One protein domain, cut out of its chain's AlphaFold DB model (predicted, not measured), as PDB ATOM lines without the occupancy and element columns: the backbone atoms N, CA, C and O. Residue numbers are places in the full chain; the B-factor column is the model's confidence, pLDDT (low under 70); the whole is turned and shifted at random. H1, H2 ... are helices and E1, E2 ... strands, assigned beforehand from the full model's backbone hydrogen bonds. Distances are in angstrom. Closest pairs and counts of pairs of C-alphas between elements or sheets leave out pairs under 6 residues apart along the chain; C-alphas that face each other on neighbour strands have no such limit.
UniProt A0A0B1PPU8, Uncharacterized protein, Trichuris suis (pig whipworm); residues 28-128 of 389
ATOM      1  N   THR A  28     215.434 233.961 296.841       91.00
ATOM      2  CA  THR A  28     215.414 232.710 297.599       91.00
ATOM      3  C   THR A  28     214.110 232.479 298.341       91.00
ATOM      4  O   THR A  28     213.317 233.386 298.605       91.00
ATOM      5  N   CYS A  29     213.877 231.206 298.651       90.94
ATOM      6  CA  CYS A  29     212.847 230.800 299.590       90.94
ATOM      7  C   CYS A  29     213.475 230.574 300.971       90.94
ATOM      8  O   CYS A  29     214.650 230.204 301.043       90.94
ATOM      9  N   PRO A  30     212.694 230.742 302.052       86.62
ATOM     10  CA  PRO A  30     213.116 230.438 303.410       86.62
ATOM     11  C   PRO A  30     213.795 229.072 303.484       86.62
ATOM     12  O   PRO A  30     213.208 228.065 303.105       86.62
ATOM     13  N   SER A  31     215.024 229.021 303.976       81.25
ATOM     14  CA  SER A  31     215.680 227.768 304.349       81.25
ATOM     15  C   SER A  31     215.797 227.691 305.868       81.25
ATOM     16  O   SER A  31     215.566 228.685 306.565       81.25
ATOM     17  N   GLU A  32     216.102 226.502 306.392       69.75
ATOM     18  CA  GLU A  32     216.191 226.294 307.835       69.75
ATOM     19  C   GLU A  32     217.162 227.305 308.457       69.75
ATOM     20  O   GLU A  32     218.343 227.369 308.111       69.75
ATOM     21  N   SER A  33     216.652 228.110 309.387       65.38
ATOM     22  CA  SER A  33     217.441 229.106 310.104       65.38
ATOM     23  C   SER A  33     217.451 228.778 311.590       65.38
ATOM     24  O   SER A  33     216.554 228.118 312.110       65.38
ATOM     25  N   ARG A  34     218.425 229.321 312.329       58.47
ATOM     26  CA  ARG A  34     218.447 229.197 313.799       58.47
ATOM     27  C   ARG A  34     217.194 229.775 314.477       58.47
ATOM     28  O   ARG A  34     216.972 229.489 315.650       58.47
ATOM     29  N   ARG A  35     216.420 230.621 313.784       67.25
ATOM     30  CA  ARG A  35     215.256 231.332 314.337       67.25
ATOM     31  C   ARG A  35     213.926 230.658 314.001       67.25
ATOM     32  O   ARG A  35     213.033 230.669 314.845       67.25
ATOM     33  N   HIS A  36     213.826 230.042 312.824       74.56
ATOM     34  CA  HIS A  36     212.598 229.430 312.323       74.56
ATOM     35  C   HIS A  36     212.886 228.072 311.691       74.56
ATOM     36  O   HIS A  36     213.704 227.966 310.771       74.56
ATOM     37  N   ARG A  37     212.167 227.046 312.154       82.44
ATOM     38  CA  ARG A  37     212.138 225.724 311.525       82.44
ATOM     39  C   ARG A  37     211.161 225.766 310.359       82.44
ATOM     40  O   ARG A  37     209.977 225.465 310.499       82.44
ATOM     41  N   ALA A  38     211.667 226.208 309.218       86.44
ATOM     42  CA  ALA A  38     210.914 226.307 307.985       86.44
ATOM     43  C   ALA A  38     211.732 225.723 306.828       86.44
ATOM     44  O   ALA A  38     212.944 225.925 306.762       86.44
ATOM     45  N   TYR A  39     211.063 225.012 305.923       89.38
ATOM     46  CA  TYR A  39     211.675 224.454 304.718       89.38
ATOM     47  C   TYR A  39     210.923 224.952 303.489       89.38
ATOM     48  O   TYR A  39     209.834 224.470 303.177       89.38
ATOM     49  N   GLY A  40     211.498 225.949 302.825       89.44
ATOM     50  CA  GLY A  40     210.982 226.579 301.621       89.44
ATOM     51  C   GLY A  40     211.614 226.027 300.352       89.44
ATOM     52  O   GLY A  40     212.824 225.820 300.272       89.44
ATOM     53  N   LYS A  41     210.790 225.832 299.325       88.62
ATOM     54  CA  LYS A  41     211.210 225.470 297.969       88.62
ATOM     55  C   LYS A  41     210.539 226.399 296.963       88.62
ATOM     56  O   LYS A  41     209.376 226.766 297.126       88.62
ATOM     57  N   ARG A  42     211.264 226.763 295.900       89.06
ATOM     58  CA  ARG A  42     210.677 227.492 294.769       89.06
ATOM     59  C   ARG A  42     209.702 226.597 294.018       89.06
ATOM     60  O   ARG A  42     210.049 225.479 293.645       89.06
ATOM     61  N   VAL A  43     208.507 227.126 293.791       86.94
ATOM     62  CA  VAL A  43     207.466 226.479 292.983       86.94
ATOM     63  C   VAL A  43     207.535 226.980 291.545       86.94
ATOM     64  O   VAL A  43     207.390 226.212 290.601       86.94
ATOM     65  N   ASP A  44     207.820 228.274 291.390       87.12
ATOM     66  CA  ASP A  44     208.018 228.950 290.115       87.12
ATOM     67  C   ASP A  44     208.948 230.177 290.297       87.12
ATOM     68  O   ASP A  44     209.629 230.334 291.320       87.12
ATOM     69  N   ALA A  45     209.014 231.051 289.288       87.06
ATOM     70  CA  ALA A  45     209.837 232.263 289.323       87.06
ATOM     71  C   ALA A  45     209.396 233.289 290.390       87.06
ATOM     72  O   ALA A  45     210.219 234.071 290.861       87.06
ATOM     73  N   LYS A  46     208.121 233.291 290.787       91.19
ATOM     74  CA  LYS A  46     207.465 234.284 291.652       91.19
ATOM     75  C   LYS A  46     206.912 233.711 292.957       91.19
ATOM     76  O   LYS A  46     206.418 234.490 293.770       91.19
ATOM     77  N   SER A  47     207.005 232.401 293.168       91.50
ATOM     78  CA  SER A  47     206.356 231.722 294.287       91.50
ATOM     79  C   SER A  47     207.285 230.739 294.999       91.50
ATOM     80  O   SER A  47     208.037 229.977 294.385       91.50
ATOM     81  N   CYS A  48     207.158 230.718 296.318       93.12
ATOM     82  CA  CYS A  48     207.786 229.809 297.261       93.12
ATOM     83  C   CYS A  48     206.712 229.049 298.031       93.12
ATOM     84  O   CYS A  48     205.721 229.637 298.468       93.12
ATOM     85  N   LEU A  49     206.947 227.761 298.249       91.38
ATOM     86  CA  LEU A  49     206.161 226.941 299.153       91.38
ATOM     87  C   LEU A  49     207.020 226.566 300.351       91.38
ATOM     88  O   LEU A  49     208.076 225.957 300.183       91.38
ATOM     89  N   THR A  50     206.552 226.908 301.546       92.50
ATOM     90  CA  THR A  50     207.306 226.747 302.786       92.50
ATOM     91  C   THR A  50     206.549 225.890 303.781       92.50
ATOM     92  O   THR A  50     205.439 226.227 304.194       92.50
ATOM     93  N   LEU A  51     207.164 224.772 304.168       91.69
ATOM     94  CA  LEU A  51     206.695 223.900 305.236       91.69
ATOM     95  C   LEU A  51     207.086 224.501 306.582       91.69
ATOM     96  O   LEU A  51     208.268 224.725 306.837       91.69
ATOM     97  N   VAL A  52     206.101 224.715 307.446       91.75
ATOM     98  CA  VAL A  52     206.282 225.238 308.801       91.75
ATOM     99  C   VAL A  52     205.782 224.212 309.804       91.75
ATOM    100  O   VAL A  52     204.692 223.654 309.656       91.75
ATOM    101  N   PHE A  53     206.573 223.952 310.840       90.25
ATOM    102  CA  PHE A  53     206.181 223.040 311.909       90.25
ATOM    103  C   PHE A  53     205.276 223.732 312.932       90.25
ATOM    104  O   PHE A  53     205.342 224.932 313.183       90.25
ATOM    105  N   ARG A  54     204.387 222.951 313.541       87.62
ATOM    106  CA  ARG A  54     203.365 223.430 314.477       87.62
ATOM    107  C   ARG A  54     203.953 224.016 315.764       87.62
ATOM    108  O   ARG A  54     203.285 224.816 316.409       87.62
ATOM    109  N   ASP A  55     205.165 223.641 316.152       87.19
ATOM    110  CA  ASP A  55     205.879 224.251 317.278       87.19
ATOM    111  C   ASP A  55     206.173 225.742 317.045       87.19
ATOM    112  O   ASP A  55     206.107 226.515 317.999       87.19
ATOM    113  N   GLU A  56     206.383 226.179 315.798       88.38
ATOM    114  CA  GLU A  56     206.508 227.605 315.456       88.38
ATOM    115  C   GLU A  56     205.218 228.385 315.756       88.38
ATOM    116  O   GLU A  56     205.282 229.495 316.281       88.38
ATOM    117  N   LEU A  57     204.036 227.786 315.546       86.44
ATOM    118  CA  LEU A  57     202.755 228.417 315.911       86.44
ATOM    119  C   LEU A  57     202.609 228.631 317.415       86.44
ATOM    120  O   LEU A  57     201.937 229.564 317.849       86.44
ATOM    121  N   MET A  58     203.212 227.759 318.221       80.56
ATOM    122  CA  MET A  58     203.124 227.847 319.679       80.56
ATOM    123  C   MET A  58     203.981 228.983 320.248       80.56
ATOM    124  O   MET A  58     203.763 229.378 321.391       80.56
ATOM    125  N   LYS A  59     204.920 229.532 319.464       82.44
ATOM    126  CA  LYS A  59     205.728 230.699 319.852       82.44
ATOM    127  C   LYS A  59     204.945 232.013 319.781       82.44
ATOM    128  O   LYS A  59     205.382 233.002 320.362       82.44
ATOM    129  N   LEU A  60     203.795 232.030 319.105       80.06
ATOM    130  CA  LEU A  60     202.958 233.219 318.972       80.06
ATOM    131  C   LEU A  60     202.185 233.482 320.268       80.06
ATOM    132  O   LEU A  60     201.123 232.912 320.539       80.06
ATOM    133  N   THR A  61     202.741 234.365 321.094       64.31
ATOM    134  CA  THR A  61     202.072 234.916 322.274       64.31
ATOM    135  C   THR A  61     200.865 235.749 321.830       64.31
ATOM    136  O   THR A  61     201.016 236.561 320.929       64.31
ATOM    137  N   ASN A  62     199.704 235.574 322.476       67.56
ATOM    138  CA  ASN A  62     198.390 236.221 322.229       67.56
ATOM    139  C   ASN A  62     197.342 235.477 321.391       67.56
ATOM    140  O   ASN A  62     196.204 235.936 321.328       67.56
ATOM    141  N   MET A  63     197.615 234.295 320.840       64.56
ATOM    142  CA  MET A  63     196.612 233.629 319.990       64.56
ATOM    143  C   MET A  63     195.680 232.644 320.715       64.56
ATOM    144  O   MET A  63     194.956 231.901 320.057       64.56
ATOM    145  N   SER A  64     195.659 232.607 322.054       66.12
ATOM    146  CA  SER A  64     195.001 231.558 322.866       66.12
ATOM    147  C   SER A  64     193.531 231.275 322.511       66.12
ATOM    148  O   SER A  64     193.105 230.126 322.634       66.12
ATOM    149  N   HIS A  65     192.786 232.266 322.013       72.12
ATOM    150  CA  HIS A  65     191.356 232.159 321.690       72.12
ATOM    151  C   HIS A  65     191.047 231.768 320.235       72.12
ATOM    152  O   HIS A  65     189.901 231.467 319.908       72.12
ATOM    153  N   ILE A  66     192.050 231.752 319.357       77.62
ATOM    154  CA  ILE A  66     191.881 231.507 317.921       77.62
ATOM    155  C   ILE A  66     192.092 230.014 317.627       77.62
ATOM    156  O   ILE A  66     192.959 229.375 318.234       77.62
ATOM    157  N   SER A  67     191.308 229.442 316.704       83.75
ATOM    158  CA  SER A  67     191.478 228.048 316.265       83.75
ATOM    159  C   SER A  67     192.879 227.833 315.679       83.75
ATOM    160  O   SER A  67     193.439 228.732 315.056       83.75
ATOM    161  N   ALA A  68     193.456 226.637 315.831       81.38
ATOM    162  CA  ALA A  68     194.790 226.344 315.291       81.38
ATOM    163  C   ALA A  68     194.889 226.583 313.770       81.38
ATOM    164  O   ALA A  68     195.961 226.905 313.269       81.38
ATOM    165  N   ILE A  69     193.756 226.476 313.068       81.06
ATOM    166  CA  ILE A  69     193.632 226.757 311.638       81.06
ATOM    167  C   ILE A  69     193.869 228.235 311.341       81.06
ATOM    168  O   ILE A  69     194.719 228.597 310.531       81.06
ATOM    169  N   ASN A  70     193.129 229.097 312.032       85.88
ATOM    170  CA  ASN A  70     193.223 230.536 311.829       85.88
ATOM    171  C   ASN A  70     194.610 231.051 312.240       85.88
ATOM    172  O   ASN A  70     195.157 231.899 311.547       85.88
ATOM    173  N   ARG A  71     195.228 230.462 313.276       88.56
ATOM    174  CA  ARG A  71     196.620 230.768 313.650       88.56
ATOM    175  C   ARG A  71     197.617 230.418 312.551       88.56
ATOM    176  O   ARG A  71     198.563 231.160 312.344       88.56
ATOM    177  N   ALA A  72     197.430 229.293 311.856       90.50
ATOM    178  CA  ALA A  72     198.308 228.902 310.754       90.50
ATOM    179  C   ALA A  72     198.213 229.882 309.577       90.50
ATOM    180  O   ALA A  72     199.235 230.278 309.020       90.50
ATOM    181  N   ALA A  73     196.997 230.318 309.238       90.44
ATOM    182  CA  ALA A  73     196.790 231.347 308.223       90.44
ATOM    183  C   ALA A  73     197.400 232.698 308.628       90.44
ATOM    184  O   ALA A  73     198.090 233.319 307.822       90.44
ATOM    185  N   GLU A  74     197.198 233.116 309.879       90.88
ATOM    186  CA  GLU A  74     197.770 234.347 310.431       90.88
ATOM    187  C   GLU A  74     199.303 234.295 310.447       90.88
ATOM    188  O   GLU A  74     199.940 235.226 309.968       90.88
ATOM    189  N   TYR A  75     199.895 233.162 310.847       91.75
ATOM    190  CA  TYR A  75     201.339 232.931 310.767       91.75
ATOM    191  C   TYR A  75     201.853 233.085 309.336       91.75
ATOM    192  O   TYR A  75     202.841 233.782 309.111       91.75
ATOM    193  N   CYS A  76     201.209 232.440 308.351       92.81
ATOM    194  CA  CYS A  76     201.662 232.550 306.966       92.81
ATOM    195  C   CYS A  76     201.665 234.014 306.502       92.81
ATOM    196  O   CYS A  76     202.620 234.444 305.862       92.81
ATOM    197  N   ASN A  77     200.619 234.766 306.845       93.12
ATOM    198  CA  ASN A  77     200.465 236.166 306.459       93.12
ATOM    199  C   ASN A  77     201.446 237.104 307.185       93.12
ATOM    200  O   ASN A  77     201.925 238.065 306.592       93.12
ATOM    201  N   GLU A  78     201.752 236.837 308.455       90.50
ATOM    202  CA  GLU A  78     202.639 237.675 309.270       90.50
ATOM    203  C   GLU A  78     204.123 237.449 308.941       90.50
ATOM    204  O   GLU A  78     204.892 238.405 308.844       90.50
ATOM    205  N   PHE A  79     204.536 236.195 308.735       90.81
ATOM    206  CA  PHE A  79     205.954 235.839 308.597       90.81
ATOM    207  C   PHE A  79     206.425 235.685 307.154       90.81
ATOM    208  O   PHE A  79     207.639 235.662 306.922       90.81
ATOM    209  N   PHE A  80     205.509 235.583 306.184       93.31
ATOM    210  CA  PHE A  80     205.869 235.444 304.778       93.31
ATOM    211  C   PHE A  80     205.281 236.536 303.887       93.31
ATOM    212  O   PHE A  80     204.127 236.939 304.007       93.31
ATOM    213  N   LYS A  81     206.088 236.977 302.919       92.38
ATOM    214  CA  LYS A  81     205.727 238.002 301.936       92.38
ATOM    215  C   LYS A  81     204.541 237.560 301.080       92.38
ATOM    216  O   LYS A  81     204.691 236.704 300.207       92.38
ATOM    217  N   HIS A  82     203.379 238.170 301.308       94.44
ATOM    218  CA  HIS A  82     202.109 237.756 300.700       94.44
ATOM    219  C   HIS A  82     201.781 236.281 300.986       94.44
ATOM    220  O   HIS A  82     201.330 235.548 300.105       94.44
ATOM    221  N   GLY A  83     202.077 235.830 302.206       93.94
ATOM    222  CA  GLY A  83     201.889 234.447 302.598       93.94
ATOM    223  C   GLY A  83     200.426 234.057 302.746       93.94
ATOM    224  O   GLY A  83     199.613 234.768 303.329       93.94
ATOM    225  N   SER A  84     200.104 232.875 302.240       93.38
ATOM    226  CA  SER A  84     198.776 232.278 302.294       93.38
ATOM    227  C   SER A  84     198.888 230.811 302.687       93.38
ATOM    228  O   SER A  84     199.796 230.102 302.253       93.38
ATOM    229  N   LEU A  85     197.982 230.353 303.544       91.50
ATOM    230  CA  LEU A  85     197.923 228.950 303.935       91.50
ATOM    231  C   LEU A  85     197.351 228.111 302.786       91.50
ATOM    232  O   LEU A  85     196.260 228.396 302.299       91.50
ATOM    233  N   VAL A  86     198.054 227.041 302.416       88.81
ATOM    234  CA  VAL A  86     197.625 226.109 301.361       88.81
ATOM    235  C   VAL A  86     197.015 224.844 301.946       88.81
ATOM    236  O   VAL A  86     195.909 224.452 301.580       88.81
ATOM    237  N   MET A  87     197.732 224.176 302.854       86.38
ATOM    238  CA  MET A  87     197.285 222.900 303.413       86.38
ATOM    239  C   MET A  87     197.936 222.577 304.757       86.38
ATOM    240  O   MET A  87     199.005 223.090 305.092       86.38
ATOM    241  N   TYR A  88     197.307 221.661 305.493       86.25
ATOM    242  CA  TYR A  88     197.901 221.018 306.662       86.25
ATOM    243  C   TYR A  88     198.567 219.716 306.256       86.25
ATOM    244  O   TYR A  88     198.051 218.971 305.421       86.25
ATOM    245  N   VAL A  89     199.694 219.433 306.888       83.38
ATOM    246  CA  VAL A  89     200.538 218.297 306.563       83.38
ATOM    247  C   VAL A  89     200.499 217.286 307.726       83.38
ATOM    248  O   VAL A  89     200.645 217.672 308.895       83.38
ATOM    249  N   PRO A  90     200.234 215.993 307.449       79.56
ATOM    250  CA  PRO A  90     200.160 214.957 308.478       79.56
ATOM    251  C   PRO A  90     201.485 214.732 309.208       79.56
ATOM    252  O   PRO A  90     202.563 215.020 308.693       79.56
ATOM    253  N   THR A  91     201.402 214.100 310.382       72.06
ATOM    254  CA  THR A  91     202.519 213.928 311.329       72.06
ATOM    255  C   THR A  91     203.755 213.212 310.770       72.06
ATOM    256  O   THR A  91     204.846 213.372 311.313       72.06
ATOM    257  N   MET A  92     203.593 212.438 309.695       69.88
ATOM    258  CA  MET A  92     204.631 211.595 309.093       69.88
ATOM    259  C   MET A  92     204.953 211.971 307.641       69.88
ATOM    260  O   MET A  92     205.343 211.102 306.871       69.88
ATOM    261  N   PHE A  93     204.769 213.227 307.237       73.00
ATOM    262  CA  PHE A  93     205.091 213.632 305.868       73.00
ATOM    263  C   PHE A  93     206.615 213.660 305.644       73.00
ATOM    264  O   PHE A  93     207.312 214.447 306.298       73.00
ATOM    265  N   PRO A  94     207.172 212.816 304.760       78.81
ATOM    266  CA  PRO A  94     208.605 212.805 304.514       78.81
ATOM    267  C   PRO A  94     208.997 214.012 303.653       78.81
ATOM    268  O   PRO A  94     208.412 214.265 302.606       78.81
ATOM    269  N   LEU A  95     210.048 214.737 304.048       76.69
ATOM    270  CA  LEU A  95     210.510 215.942 303.335       76.69
ATOM    271  C   LEU A  95     210.816 215.696 301.847       76.69
ATOM    272  O   LEU A  95     210.650 216.596 301.033       76.69
ATOM    273  N   LYS A  96     211.206 214.471 301.475       80.31
ATOM    274  CA  LYS A  96     211.434 214.084 300.073       80.31
ATOM    275  C   LYS A  96     210.161 214.140 299.221       80.31
ATOM    276  O   LYS A  96     210.248 214.426 298.033       80.31
ATOM    277  N   GLU A  97     208.990 213.902 299.807       77.81
ATOM    278  CA  GLU A  97     207.712 214.035 299.098       77.81
ATOM    279  C   GLU A  97     207.364 215.503 298.833       77.81
ATOM    280  O   GLU A  97     206.713 215.795 297.833       77.81
ATOM    281  N   LEU A  98     207.876 216.447 299.639       72.94
ATOM    282  CA  LEU A  98     207.723 217.882 299.373       72.94
ATOM    283  C   LEU A  98     208.326 218.265 298.016       72.94
ATOM    284  O   LEU A  98     207.827 219.150 297.325       72.94
ATOM    285  N   GLU A  99     209.409 217.591 297.623       74.25
ATOM    286  CA  GLU A  99     210.084 217.866 296.362       74.25
ATOM    287  C   GLU A  99     209.298 217.388 295.142       74.25
ATOM    288  O   GLU A  99     209.502 217.950 294.063       74.25
ATOM    289  N   GLN A 100     208.439 216.380 295.324       79.12
ATOM    290  CA  GLN A 100     207.708 215.665 294.275       79.12
ATOM    291  C   GLN A 100     206.235 216.075 294.167       79.12
ATOM    292  O   GLN A 100     205.540 215.593 293.275       79.12
ATOM    293  N   LEU A 101     205.747 216.938 295.063       74.06
ATOM    294  CA  LEU A 101     204.375 217.434 295.016       74.06
ATOM    295  C   LEU A 101     204.103 218.150 293.688       74.06
ATOM    296  O   LEU A 101     204.797 219.098 293.326       74.06
ATOM    297  N   ASP A 102     203.060 217.714 292.983       73.81
ATOM    298  CA  ASP A 102     202.515 218.456 291.851       73.81
ATOM    299  C   ASP A 102     201.610 219.577 292.370       73.81
ATOM    300  O   ASP A 102     200.477 219.371 292.815       73.81
ATOM    301  N   PHE A 103     202.149 220.790 292.324       68.31
ATOM    302  CA  PHE A 103     201.539 221.975 292.911       68.31
ATOM    303  C   PHE A 103     200.316 222.485 292.140       68.31
ATOM    304  O   PHE A 103     199.538 223.260 292.694       68.31
ATOM    305  N   THR A 104     200.095 222.032 290.899       63.53
ATOM    306  CA  THR A 104     198.902 222.415 290.119       63.53
ATOM    307  C   THR A 104     197.609 221.821 290.683       63.53
ATOM    308  O   THR A 104     196.527 222.351 290.437       63.53
ATOM    309  N   HIS A 105     197.725 220.774 291.505       58.25
ATOM    310  CA  HIS A 105     196.602 220.033 292.077       58.25
ATOM    311  C   HIS A 105     196.424 220.241 293.588       58.25
ATOM    312  O   HIS A 105     195.622 219.539 294.208       58.25
ATOM    313  N   LEU A 106     197.117 221.215 294.193       63.47
ATOM    314  CA  LEU A 106     196.938 221.591 295.600       63.47
ATOM    315  C   LEU A 106     195.610 222.340 295.809       63.47
ATOM    316  O   LEU A 106     195.570 223.516 296.162       63.47
ATOM    317  N   MET A 107     194.490 221.651 295.601       53.00
ATOM    318  CA  MET A 107     193.229 222.051 296.214       53.00
ATOM    319  C   MET A 107     193.332 221.842 297.728       53.00
ATOM    320  O   MET A 107     193.990 220.906 298.171       53.00
ATOM    321  N   LEU A 108     192.695 222.727 298.503       54.91
ATOM    322  CA  LEU A 108     192.621 222.774 299.973       54.91
ATOM    323  C   LEU A 108     192.224 221.417 300.593       54.91
ATOM    324  O   LEU A 108     191.084 221.186 300.997       54.91
ATOM    325  N   LEU A 109     193.174 220.491 300.666       49.47
ATOM    326  CA  LEU A 109     192.981 219.136 301.156       49.47
ATOM    327  C   LEU A 109     193.314 219.095 302.636       49.47
ATOM    328  O   LEU A 109     194.332 218.560 303.060       49.47
ATOM    329  N   SER A 110     192.437 219.654 303.456       52.78
ATOM    330  CA  SER A 110     192.389 219.226 304.844       52.78
ATOM    331  C   SER A 110     191.050 219.580 305.455       52.78
ATOM    332  O   SER A 110     190.756 220.721 305.813       52.78
ATOM    333  N   THR A 111     190.217 218.559 305.580       54.34
ATOM    334  CA  THR A 111     189.108 218.606 306.519       54.34
ATOM    335  C   THR A 111     189.692 218.512 307.931       54.34
ATOM    336  O   THR A 111     190.602 217.727 308.187       54.34
ATOM    337  N   ASN A 112     189.171 219.338 308.841       55.62
ATOM    338  CA  ASN A 112     189.614 219.626 310.219       55.62
ATOM    339  C   ASN A 112     189.647 218.414 311.196       55.62
ATOM    340  O   ASN A 112     189.412 218.569 312.391       55.62
ATOM    341  N   ARG A 113     189.830 217.180 310.712       62.81
ATOM    342  CA  ARG A 113     189.652 215.938 311.482       62.81
ATOM    343  C   ARG A 113     190.937 215.142 311.703       62.81
ATOM    344  O   ARG A 113     190.982 214.370 312.655       62.81
ATOM    345  N   SER A 114     191.972 215.330 310.884       69.00
ATOM    346  CA  SER A 114     193.229 214.582 311.027       69.00
ATOM    347  C   SER A 114     194.259 215.348 311.864       69.00
ATOM    348  O   SER A 114     194.409 216.560 311.685       69.00
ATOM    349  N   PRO A 115     195.002 214.673 312.761       79.12
ATOM    350  CA  PRO A 115     196.091 215.304 313.494       79.12
ATOM    351  C   PRO A 115     197.203 215.737 312.530       79.12
ATOM    352  O   PRO A 115     197.723 214.938 311.751       79.12
ATOM    353  N   TRP A 116     197.593 217.006 312.614       85.75
ATOM    354  CA  TRP A 116     198.678 217.599 311.834       85.75
ATOM    355  C   TRP A 116     199.753 218.182 312.760       85.75
ATOM    356  O   TRP A 116     199.470 218.611 313.890       85.75
ATOM    357  N   ASN A 117     200.999 218.170 312.289       87.88
ATOM    358  CA  ASN A 117     202.158 218.755 312.976       87.88
ATOM    359  C   ASN A 117     202.880 219.812 312.140       87.88
ATOM    360  O   ASN A 117     203.847 220.391 312.625       87.88
ATOM    361  N   SER A 118     202.437 220.056 310.916       90.12
ATOM    362  CA  SER A 118     203.001 221.068 310.041       90.12
ATOM    363  C   SER A 118     201.943 221.577 309.067       90.12
ATOM    364  O   SER A 118     200.841 221.028 308.959       90.12
ATOM    365  N   PHE A 119     202.247 222.686 308.416       90.69
ATOM    366  CA  PHE A 119     201.384 223.346 307.449       90.69
ATOM    367  C   PHE A 119     202.237 223.994 306.360       90.69
ATOM    368  O   PHE A 119     203.416 224.281 306.573       90.69
ATOM    369  N   LEU A 120     201.651 224.179 305.181       91.50
ATOM    370  CA  LEU A 120     202.321 224.746 304.016       91.50
ATOM    371  C   LEU A 120     201.811 226.157 303.740       91.50
ATOM    372  O   LEU A 120     200.605 226.365 303.580       91.50
ATOM    373  N   CYS A 121     202.743 227.099 303.641       92.69
ATOM    374  CA  CYS A 121     202.489 228.475 303.238       92.69
ATOM    375  C   CYS A 121     202.990 228.705 301.807       92.69
ATOM    376  O   CYS A 121     204.145 228.403 301.507       92.69
ATOM    377  N   LEU A 122     202.154 229.277 300.943       92.88
ATOM    378  CA  LEU A 122     202.545 229.805 299.635       92.88
ATOM    379  C   LEU A 122     202.781 231.307 299.760       92.88
ATOM    380  O   LEU A 122     201.918 232.019 300.272       92.88
ATOM    381  N   HIS A 123     203.928 231.787 299.299       94.88
ATOM    382  CA  HIS A 123     204.323 233.190 299.413       94.88
ATOM    383  C   HIS A 123     205.294 233.581 298.290       94.88
ATOM    384  O   HIS A 123     205.734 232.731 297.522       94.88
ATOM    385  N   GLN A 124     205.659 234.856 298.178       95.44
ATOM    386  CA  GLN A 124     206.651 235.313 297.196       95.44
ATOM    387  C   GLN A 124     208.091 235.089 297.684       95.44
ATOM    388  O   GLN A 124     208.327 235.125 298.895       95.44
ATOM    389  N   PRO A 125     209.069 234.885 296.781       94.44
ATOM    390  CA  PRO A 125     210.471 234.795 297.159       94.44
ATOM    391  C   PRO A 125     211.000 236.133 297.686       94.44
ATOM    392  O   PRO A 125     210.459 237.206 297.398       94.44
ATOM    393  N   TYR A 126     212.083 236.035 298.448       93.75
ATOM    394  CA  TYR A 126     212.812 237.163 299.014       93.75
ATOM    395  C   TYR A 126     213.963 237.529 298.095       93.75
ATOM    396  O   TYR A 126     214.615 236.643 297.545       93.75
ATOM    397  N   ASN A 127     214.215 238.823 297.924       93.12
ATOM    398  CA  ASN A 127     215.386 239.260 297.175       93.12
ATOM    399  C   ASN A 127     216.658 238.942 297.967       93.12
ATOM    400  O   ASN A 127     216.773 239.293 299.145       93.12
ATOM    401  N   ASP A 128     217.611 238.289 297.310       92.31
ATOM    402  CA  ASP A 128     218.945 238.135 297.866       92.31
ATOM    403  C   ASP A 128     219.714 239.445 297.755       92.31
ATOM    404  O   ASP A 128     219.369 240.352 296.994       92.31
TER     405      ASP A 128
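AT A GLANCE: This is residues 28 to 128 of the 389 residues of an uncharacterized protein of Trichuris suis (pig whipworm) (UniProt A0A0B1PPU8). A strongly twisted sheet of four strands has the helix H2 packed slantwise over one face, on E4 and E3, while the short helix H1 sits beside the strands on that same face. The long unnamed stretch of residues 99 to 115 runs round the outside of the body from the small helix H3 to E4. The printed part has 101 residues, with three named helices and four named strands in the order E1 E2 H1 H2 E3 H3 E4; the sheet's order is E1 E2 E4 E3, all antiparallel. The class is mixed, helices and strands, with under half of the residues, 47, in named elements. The whole is compact, with a radius of gyration of the C-alphas of 13.0 A, and spans 37 by 27 by 22 A.

HOW THE PARTS SIT: E1, residues 38 to 42, an edge strand, and E2, residues 48 to 53, form a hairpin; N 41 and O 49 are 2.8 A apart, within hydrogen-bond range. E2 is also the antiparallel neighbour of E4, residues 116 to 123, with N 50 and O 121 at 2.8 A. E4 is the antiparallel neighbour of the other edge strand, E3, residues 84 to 90, with N 86 and O 120 at 2.9 A. H1, residues 54 to 58, is on the sheet at a height of 6.7 A, over none of its strands. H2, residues 68 to 79, is on the same face at a height over the sheet of 8.7 A; it lies over E4 and E3, slantwise to the strands, at 36 degrees to E4 on the local plane. Its closest C-alphas to E3 are those of Ala 73 and Leu 85, 5.0 A apart. H1 and H2 only just touch, with 3 pairs of C-alphas within 8 A, the closest those of Leu 57 and Ala 72 at 6.8 A; H2 does so with residues 71 to 75 alone. This is two layers, H2 on one face of the sheet. E2, H1, H2 and E3 form a split strand-helix-strand unit, two strands running the same way with E4 between them, and its crossover is right-handed. H3, residues 95 to 98, only grazes the sheet and is apart from H1 and H2. In H1 and H2 every O i to N i+4 pair is within hydrogen-bond range; H3 is too short for such a pair.

IN THESE COORDINATES: E1 begins at C-alpha 38, (210.914, 226.307, 307.985), and is 13.3 A long. E2 is 16.2 A long, H2 16.1 A and E3 18.4 A. E4, 20.7 A, ends at C-alpha 123, (204.323, 233.190, 299.413).

THE WHOLE: The C-alphas farthest apart, those of Arg 113 and Asp 128, are 39.2 A apart. The printed part has no cut, and the link from H3 to E4 is long, with 17 residues. The pLDDT is under 70 at residues 32 to 35, 61 to 64, 92 and 103 to 114.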